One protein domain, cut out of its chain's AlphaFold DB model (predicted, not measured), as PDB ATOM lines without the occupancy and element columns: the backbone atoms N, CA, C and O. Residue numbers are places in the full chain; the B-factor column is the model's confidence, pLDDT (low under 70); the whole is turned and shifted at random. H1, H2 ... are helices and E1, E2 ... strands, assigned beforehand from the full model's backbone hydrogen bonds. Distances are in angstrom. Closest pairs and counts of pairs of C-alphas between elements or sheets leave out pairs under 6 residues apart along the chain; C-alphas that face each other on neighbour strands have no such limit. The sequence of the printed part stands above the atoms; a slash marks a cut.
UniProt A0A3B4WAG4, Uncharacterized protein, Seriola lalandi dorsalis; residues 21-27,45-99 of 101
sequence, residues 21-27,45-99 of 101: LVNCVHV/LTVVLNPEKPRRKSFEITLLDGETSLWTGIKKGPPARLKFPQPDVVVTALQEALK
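This is residues 21 to 27 and 45 to 99 of the 101 residues of an uncharacterized protein of Seriola lalandi dorsalis (UniProt A0A3B4WAG4). A small four-stranded sheet has one helix, H2, packed over one of its faces at the E4 edge and running along the strands, while no named helix covers the other face. The short helix H1 only grazes the sheet, near the ends of E3 and E4. The printed part has 62 residues, with four named strands followed by two named helices, in the order E1 E2 E3 E4 H1 H2. The sheet is mixed, in the order E2 E1 E3 E4, and the class is mixed, helices and strands. The whole is compact, with a radius of gyration of the C-alphas of 11.4 A and spans of 32 by 22 by 17 A.

Start at E1, residues 21 to 24, an inner strand. Beside it find E2, residues 47 to 49, an edge strand parallel to E1 at 28 degrees, with N 22 and O 48 3.0 A apart, within hydrogen-bond range. E3, residues 59 to 63, is the antiparallel neighbour of E1 at 176 degrees; look at N 21 and O 62, 2.9 A apart. E4, residues 68 to 72, the other edge strand, forms a hairpin with E3 at 168 degrees; N 63 and O 68 are 2.9 A apart. H1, residues 80 to 83, only grazes the sheet; its closest C-alphas to E3 are those of Lys 83 and Phe 59, 6.2 A apart. H2, residues 87 to 97, is on the sheet at a height over the sheet of 9.0 A. It lies over E4, at 22 degrees on the local plane, along the strands. The closest C-alphas of E4 and H2 are those of Leu 70 and Ala 93, 5.6 A apart. E2 and E4 are apart, and so are H1 and H2. In H2 every O i to N i+4 pair is within hydrogen-bond range; H1 is too short for such a pair, and its one O i to N i+3 pair is within range.

Find C-alpha 21 at (113.186, 84.353, 93.066), where E1 begins; it runs 9.6 A to C-alpha 24. E2 covers 6.5 A, E3 13.9 A and E4 11.0 A; E3 begins at C-alpha 59, at (107.712, 84.055, 84.168). H1 measures 5.5 A, and H2 runs 15.5 A to C-alpha 97 at (125.099, 90.731, 87.117).

The two C-alphas farthest apart are those of Pro 79 and Lys 99, 32.1 A. Residues 28 to 44 are not printed, and C-alphas 27 and 45 are 20.1 A apart across this cut, which falls between E1 and E2. Of the links that are printed whole, none is long. The mean pLDDT of the printed part is 79.4; residues 21 to 27, 56 to 57 and 66 are under 70.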
ATOM      1  N   LEU A  21     114.628  84.562  93.040       64.19
ATOM      2  CA  LEU A  21     113.186  84.353  93.066       64.19
ATOM      3  C   LEU A  21     112.674  84.014  91.675       64.19
ATOM      4  O   LEU A  21     112.717  84.851  90.777       64.19
ATOM      5  N   VAL A  22     112.137  82.804  91.512       67.25
ATOM      6  CA  VAL A  22     111.499  82.374  90.263       67.25
ATOM      7  C   VAL A  22     109.982  82.416  90.430       67.25
ATOM      8  O   VAL A  22     109.399  81.570  91.109       67.25
ATOM      9  N   ASN A  23     109.342  83.405  89.806       66.81
ATOM     10  CA  ASN A  23     107.895  83.610  89.832       66.81
ATOM     11  C   ASN A  23     107.255  82.937  88.604       66.81
ATOM     12  O   ASN A  23     107.412  83.409  87.475       66.81
ATOM     13  N   CYS A  24     106.552  81.816  88.803       67.00
ATOM     14  CA  CYS A  24     105.848  81.103  87.739       67.00
ATOM     15  C   CYS A  24     104.550  80.417  88.189       67.00
ATOM     16  O   CYS A  24     104.511  79.641  89.139       67.00
ATOM     17  N   VAL A  25     103.489  80.640  87.413       63.22
ATOM     18  CA  VAL A  25     102.120  80.137  87.642       63.22
ATOM     19  C   VAL A  25     101.970  78.637  87.400       63.22
ATOM     20  O   VAL A  25     101.060  78.019  87.942       63.22
ATOM     21  N   HIS A  26     102.846  78.056  86.581       63.56
ATOM     22  CA  HIS A  26     102.902  76.621  86.336       63.56
ATOM     23  C   HIS A  26     104.347  76.179  86.564       63.56
ATOM     24  O   HIS A  26     105.217  76.470  85.742       63.56
ATOM     25  N   VAL A  27     104.611  75.523  87.697       60.91
ATOM     26  CA  VAL A  27     105.944  75.007  88.051       60.91
ATOM     27  C   VAL A  27     106.222  73.756  87.210       60.91
ATOM     28  O   VAL A  27     106.083  72.621  87.654       60.91
ATOM     29  N   LEU A  45     125.236  79.753  95.246       82.25
ATOM     30  CA  LEU A  45     123.937  80.533  95.148       82.25
ATOM     31  C   LEU A  45     121.249  79.629  96.186       82.25
ATOM     32  O   LEU A  45     120.562  78.610  95.864       82.25
ATOM     33  N   THR A  46     120.430  80.250  97.124       85.31
ATOM     34  CA  THR A  46     119.091  79.879  97.602       85.31
ATOM     35  C   THR A  46     118.054  80.260  96.540       85.31
ATOM     36  O   THR A  46     117.378  81.285  96.618       85.31
ATOM     37  N   VAL A  47     117.943  79.426  95.503       85.00
ATOM     38  CA  VAL A  47     116.948  79.559  94.430       85.00
ATOM     39  C   VAL A  47     115.568  79.189  94.979       85.00
ATOM     40  O   VAL A  47     115.228  78.002  95.106       85.00
ATOM     41  N   VAL A  48     114.766  80.204  95.305       84.44
ATOM     42  CA  VAL A  48     113.410  80.058  95.848       84.44
ATOM     43  C   VAL A  48     112.395  80.136  94.711       84.44
ATOM     44  O   VAL A  48     112.305  81.122  93.981       84.44
ATOM     45  N   LEU A  49     111.588  79.087  94.573       82.88
ATOM     46  CA  LEU A  49     110.479  79.057  93.623       82.88
ATOM     47  C   LEU A  49     109.229  79.608  94.321       82.88
ATOM     48  O   LEU A  49     108.844  79.070  95.355       82.88
ATOM     49  N   ASN A  50     108.588  80.633  93.752       78.44
ATOM     50  CA  ASN A  50     107.314  81.196  94.227       78.44
ATOM     51  C   ASN A  50     107.228  81.459  95.755       78.44
ATOM     52  O   ASN A  50     106.373  80.861  96.412       78.44
ATOM     53  N   PRO A  51     108.051  82.356  96.346       77.50
ATOM     54  CA  PRO A  51     107.859  82.759  97.749       77.50
ATOM     55  C   PRO A  51     106.504  83.453  97.965       77.50
ATOM     56  O   PRO A  51     105.886  83.327  99.018       77.50
ATOM     57  N   GLU A  52     106.030  84.157  96.935       75.81
ATOM     58  CA  GLU A  52     104.722  84.790  96.864       75.81
ATOM     59  C   GLU A  52     103.869  84.156  95.759       75.81
ATOM     60  O   GLU A  52     104.358  83.448  94.873       75.81
ATOM     61  N   LYS A  53     102.565  84.449  95.784       74.38
ATOM     62  CA  LYS A  53     101.597  83.934  94.813       74.38
ATOM     63  C   LYS A  53     101.927  84.428  93.388       74.38
ATOM     64  O   LYS A  53     101.821  85.628  93.131       74.38
ATOM     65  N   PRO A  54     102.251  83.536  92.434       74.31
ATOM     66  CA  PRO A  54     102.810  83.950  91.151       74.31
ATOM     67  C   PRO A  54     101.822  84.665  90.220       74.31
ATOM     68  O   PRO A  54     100.615  84.390  90.194       74.31
ATOM     69  N   ARG A  55     102.352  85.579  89.400       70.19
ATOM     70  CA  ARG A  55     101.572  86.500  88.559       70.19
ATOM     71  C   ARG A  55     101.067  85.810  87.287       70.19
ATOM     72  O   ARG A  55     101.842  85.310  86.474       70.19
ATOM     73  N   ARG A  56      99.737  85.772  87.081       68.00
ATOM     74  CA  ARG A  56      99.109  85.015  85.970       68.00
ATOM     75  C   ARG A  56      99.715  85.373  84.602       68.00
ATOM     76  O   ARG A  56      99.540  86.481  84.108       68.00
ATOM     77  N   LYS A  57     100.299  84.361  83.947       68.50
ATOM     78  CA  LYS A  57     100.878  84.391  82.588       68.50
ATOM     79  C   LYS A  57     102.171  85.219  82.426       68.50
ATOM     80  O   LYS A  57     102.460  85.642  81.302       68.50
ATOM     81  N   SER A  58     102.965  85.414  83.478       71.31
ATOM     82  CA  SER A  58     104.388  85.780  83.367       71.31
ATOM     83  C   SER A  58     105.312  84.669  83.895       71.31
ATOM     84  O   SER A  58     104.856  83.661  84.438       71.31
ATOM     85  N   PHE A  59     106.605  84.829  83.615       81.12
ATOM     86  CA  PHE A  59     107.712  84.055  84.168       81.12
ATOM     87  C   PHE A  59     108.836  85.055  84.430       81.12
ATOM     88  O   PHE A  59     109.242  85.759  83.500       81.12
ATOM     89  N   GLU A  60     109.248  85.208  85.682       84.69
ATOM     90  CA  GLU A  60     110.097  86.322  86.118       84.69
ATOM     91  C   GLU A  60     111.168  85.793  87.076       84.69
ATOM     92  O   GLU A  60     110.873  84.939  87.914       84.69
ATOM     93  N   ILE A  61     112.408  86.253  86.891       86.25
ATOM     94  CA  ILE A  61     113.578  85.864  87.680       86.25
ATOM     95  C   ILE A  61     114.275  87.129  88.162       86.25
ATOM     96  O   ILE A  61     114.735  87.930  87.343       86.25
ATOM     97  N   THR A  62     114.385  87.256  89.481       85.81
ATOM     98  CA  THR A  62     115.048  88.374  90.157       85.81
ATOM     99  C   THR A  62     116.082  87.837  91.136       85.81
ATOM    100  O   THR A  62     115.776  86.949  91.933       85.81
ATOM    101  N   LEU A  63     117.291  88.387  91.078       85.62
ATOM    102  CA  LEU A  63     118.335  88.245  92.086       85.62
ATOM    103  C   LEU A  63     118.056  89.277  93.191       85.62
ATOM    104  O   LEU A  63     117.963  90.464  92.895       85.62
ATOM    105  N   LEU A  64     117.884  88.858  94.449       79.50
ATOM    106  CA  LEU A  64     117.620  89.804  95.551       79.50
ATOM    107  C   LEU A  64     118.835  90.653  95.949       79.50
ATOM    108  O   LEU A  64     118.690  91.588  96.731       79.50
ATOM    109  N   ASP A  65     120.000  90.375  95.374       70.88
ATOM    110  CA  ASP A  65     121.171  91.236  95.464       70.88
ATOM    111  C   ASP A  65     120.949  92.484  94.586       70.88
ATOM    112  O   ASP A  65     121.017  92.442  93.352       70.88
ATOM    113  N   GLY A  66     120.507  93.572  95.224       65.69
ATOM    114  CA  GLY A  66     120.105  94.813  94.551       65.69
ATOM    115  C   GLY A  66     118.798  94.747  93.740       65.69
ATOM    116  O   GLY A  66     118.562  95.624  92.915       65.69
ATOM    117  N   GLU A  67     117.951  93.727  93.946       76.31
ATOM    118  CA  GLU A  67     116.701  93.482  93.188       76.31
ATOM    119  C   GLU A  67     116.884  93.346  91.653       76.31
ATOM    120  O   GLU A  67     115.985  93.635  90.854       76.31
ATOM    121  N   THR A  68     118.048  92.863  91.213       85.12
ATOM    122  CA  THR A  68     118.422  92.759  89.795       85.12
ATOM    123  C   THR A  68     117.545  91.760  89.016       85.12
ATOM    124  O   THR A  68     117.587  90.544  89.214       85.12
ATOM    125  N   SER A  69     116.753  92.266  88.065       87.06
ATOM    126  CA  SER A  69     115.861  91.478  87.193       87.06
ATOM    127  C   SER A  69     116.630  90.744  86.078       87.06
ATOM    128  O   SER A  69     116.774  91.272  84.972       87.06
ATOM    129  N   LEU A  70     117.026  89.492  86.321       87.88
ATOM    130  CA  LEU A  70     117.707  88.629  85.342       87.88
ATOM    131  C   LEU A  70     116.827  88.269  84.127       87.88
ATOM    132  O   LEU A  70     117.321  88.172  83.005       87.88
ATOM    133  N   TRP A  71     115.514  88.078  84.311       89.12
ATOM    134  CA  TRP A  71     114.587  87.827  83.195       89.12
ATOM    135  C   TRP A  71     113.147  88.249  83.500       89.12
ATOM    136  O   TRP A  71     112.622  87.975  84.576       89.12
ATOM    137  N   THR A  72     112.444  88.801  82.501       87.44
ATOM    138  CA  THR A  72     110.982  88.973  82.561       87.44
ATOM    139  C   THR A  72     110.271  88.586  81.261       87.44
ATOM    140  O   THR A  72     110.397  89.217  80.207       87.44
ATOM    141  N   GLY A  73     109.415  87.570  81.362       83.56
ATOM    142  CA  GLY A  73     108.469  87.151  80.329       83.56
ATOM    143  C   GLY A  73     107.266  88.093  80.161       83.56
ATOM    144  O   GLY A  73     106.365  87.797  79.371       83.56
ATOM    145  N   ILE A  74     107.197  89.223  80.881       80.50
ATOM    146  CA  ILE A  74     106.189  90.265  80.617       80.50
ATOM    147  C   ILE A  74     106.482  90.934  79.268       80.50
ATOM    148  O   ILE A  74     105.617  90.942  78.392       80.50
ATOM    149  N   LYS A  75     107.721  91.413  79.072       79.25
ATOM    150  CA  LYS A  75     108.152  92.164  77.876       79.25
ATOM    151  C   LYS A  75     108.127  91.339  76.577       79.25
ATOM    152  O   LYS A  75     108.189  91.907  75.496       79.25
ATOM    153  N   LYS A  76     108.017  90.007  76.669       81.69
ATOM    154  CA  LYS A  76     107.996  89.069  75.528       81.69
ATOM    155  C   LYS A  76     106.608  88.869  74.890       81.69
ATOM    156  O   LYS A  76     106.521  88.215  73.859       81.69
ATOM    157  N   GLY A  77     105.539  89.422  75.477       72.06
ATOM    158  CA  GLY A  77     104.180  89.376  74.909       72.06
ATOM    159  C   GLY A  77     103.581  87.960  74.772       72.06
ATOM    160  O   GLY A  77     104.081  87.001  75.362       72.06
ATOM    161  N   PRO A  78     102.459  87.793  74.051       72.75
ATOM    162  CA  PRO A  78     102.075  86.505  73.472       72.75
ATOM    163  C   PRO A  78     103.049  86.148  72.327       72.75
ATOM    164  O   PRO A  78     103.437  87.060  71.603       72.75
ATOM    165  N   PRO A  79     103.407  84.866  72.097       79.44
ATOM    166  CA  PRO A  79     102.842  83.646  72.678       79.44
ATOM    167  C   PRO A  79     103.548  83.190  73.964       79.44
ATOM    168  O   PRO A  79     104.713  83.489  74.203       79.44
ATOM    169  N   ALA A  80     102.868  82.358  74.761       71.38
ATOM    170  CA  ALA A  80     103.371  81.892  76.059       71.38
ATOM    171  C   ALA A  80     104.742  81.184  76.010       71.38
ATOM    172  O   ALA A  80     105.487  81.274  76.980       71.38
ATOM    173  N   ARG A  81     105.100  80.525  74.895       72.81
ATOM    174  CA  ARG A  81     106.404  79.853  74.735       72.81
ATOM    175  C   ARG A  81     107.586  80.828  74.816       72.81
ATOM    176  O   ARG A  81     108.589  80.485  75.418       72.81
ATOM    177  N   LEU A  82     107.446  82.055  74.298       73.12
ATOM    178  CA  LEU A  82     108.518  83.066  74.297       73.12
ATOM    179  C   LEU A  82     108.734  83.745  75.663       73.12
ATOM    180  O   LEU A  82     109.637  84.566  75.808       73.12
ATOM    181  N   LYS A  83     107.899  83.433  76.662       77.38
ATOM    182  CA  LYS A  83     108.016  83.977  78.023       77.38
ATOM    183  C   LYS A  83     109.011  83.220  78.893       77.38
ATOM    184  O   LYS A  83     109.519  83.802  79.850       77.38
ATOM    185  N   PHE A  84     109.266  81.956  78.570       80.81
ATOM    186  CA  PHE A  84     110.234  81.112  79.259       80.81
ATOM    187  C   PHE A  84     111.605  81.262  78.574       80.81
ATOM    188  O   PHE A  84     111.666  81.178  77.346       80.81
ATOM    189  N   PRO A  85     112.689  81.521  79.323       87.00
ATOM    190  CA  PRO A  85     114.041  81.540  78.781       87.00
ATOM    191  C   PRO A  85     114.555  80.112  78.554       87.00
ATOM    192  O   PRO A  85     113.991  79.145  79.062       87.00
ATOM    193  N   GLN A  86     115.662  79.988  77.823       88.12
ATOM    194  CA  GLN A  86     116.539  78.820  77.954       88.12
ATOM    195  C   GLN A  86     117.402  78.983  79.220       88.12
ATOM    196  O   GLN A  86     117.731  80.128  79.549       88.12
ATOM    197  N   PRO A  87     117.793  77.900  79.919       89.00
ATOM    198  CA  PRO A  87     118.589  77.987  81.149       89.00
ATOM    199  C   PRO A  87     119.871  78.813  80.985       89.00
ATOM    200  O   PRO A  87     120.112  79.726  81.774       89.00
ATOM    201  N   ASP A  88     120.609  78.587  79.897       89.56
ATOM    202  CA  ASP A  88     121.868  79.268  79.572       89.56
ATOM    203  C   ASP A  88     121.720  80.795  79.507       89.56
ATOM    204  O   ASP A  88     122.604  81.526  79.933       89.56
ATOM    205  N   VAL A  89     120.574  81.301  79.034       90.25
ATOM    206  CA  VAL A  89     120.304  82.749  78.952       90.25
ATOM    207  C   VAL A  89     120.179  83.366  80.348       90.25
ATOM    208  O   VAL A  89     120.603  84.499  80.557       90.25
ATOM    209  N   VAL A  90     119.626  82.622  81.312       89.19
ATOM    210  CA  VAL A  90     119.528  83.069  82.709       89.19
ATOM    211  C   VAL A  90     120.885  82.967  83.404       89.19
ATOM    212  O   VAL A  90     121.247  83.873  84.145       89.19
ATOM    213  N   VAL A  91     121.649  81.902  83.139       89.81
ATOM    214  CA  VAL A  91     123.013  81.736  83.667       89.81
ATOM    215  C   VAL A  91     123.944  82.833  83.140       89.81
ATOM    216  O   VAL A  91     124.707  83.392  83.922       89.81
ATOM    217  N   THR A  92     123.847  83.212  81.864       91.75
ATOM    218  CA  THR A  92     124.611  84.341  81.309       91.75
ATOM    219  C   THR A  92     124.225  85.656  81.981       91.75
ATOM    220  O   THR A  92     125.107  86.351  82.472       91.75
ATOM    221  N   ALA A  93     122.927  85.963  82.104       90.00
ATOM    222  CA  ALA A  93     122.468  87.179  82.786       90.00
ATOM    223  C   ALA A  93     122.884  87.227  84.272       90.00
ATOM    224  O   ALA A  93     123.237  88.291  84.779       90.00
ATOM    225  N   LEU A  94     122.890  86.081  84.969       88.62
ATOM    226  CA  LEU A  94     123.427  85.950  86.328       88.62
ATOM    227  C   LEU A  94     124.930  86.261  86.358       88.62
ATOM    228  O   LEU A  94     125.377  87.067  87.166       88.62
ATOM    229  N   GLN A  95     125.708  85.651  85.462       88.00
ATOM    230  CA  GLN A  95     127.148  85.887  85.371       88.00
ATOM    231  C   GLN A  95     127.509  87.304  84.909       88.00
ATOM    232  O   GLN A  95     128.638  87.722  85.128       88.00
ATOM    233  N   GLU A  96     126.618  88.018  84.225       88.00
ATOM    234  CA  GLU A  96     126.785  89.438  83.899       88.00
ATOM    235  C   GLU A  96     126.492  90.317  85.121       88.00
ATOM    236  O   GLU A  96     127.288  91.200  85.427       88.00
ATOM    237  N   ALA A  97     125.419  90.030  85.870       85.00
ATOM    238  CA  ALA A  97     125.099  90.731  87.117       85.00
ATOM    239  C   ALA A  97     126.223  90.600  88.164       85.00
ATOM    240  O   ALA A  97     126.675  91.603  88.702       85.00
ATOM    241  N   LEU A  98     126.750  89.387  88.370       81.38
ATOM    242  CA  LEU A  98     127.851  89.096  89.306       81.38
ATOM    243  C   LEU A  98     129.242  89.582  88.833       81.38
ATOM    244  O   LEU A  98     130.245  89.294  89.480       81.38
ATOM    245  N   LYS A  99     129.331  90.261  87.681       78.38
ATOM    246  CA  LYS A  99     130.551  90.929  87.174       78.38
ATOM    247  C   LYS A  99     130.406  92.456  87.129       78.38
ATOM    248  O   LYS A  99     131.292  93.127  86.603       78.38
TER     249      LYS A  99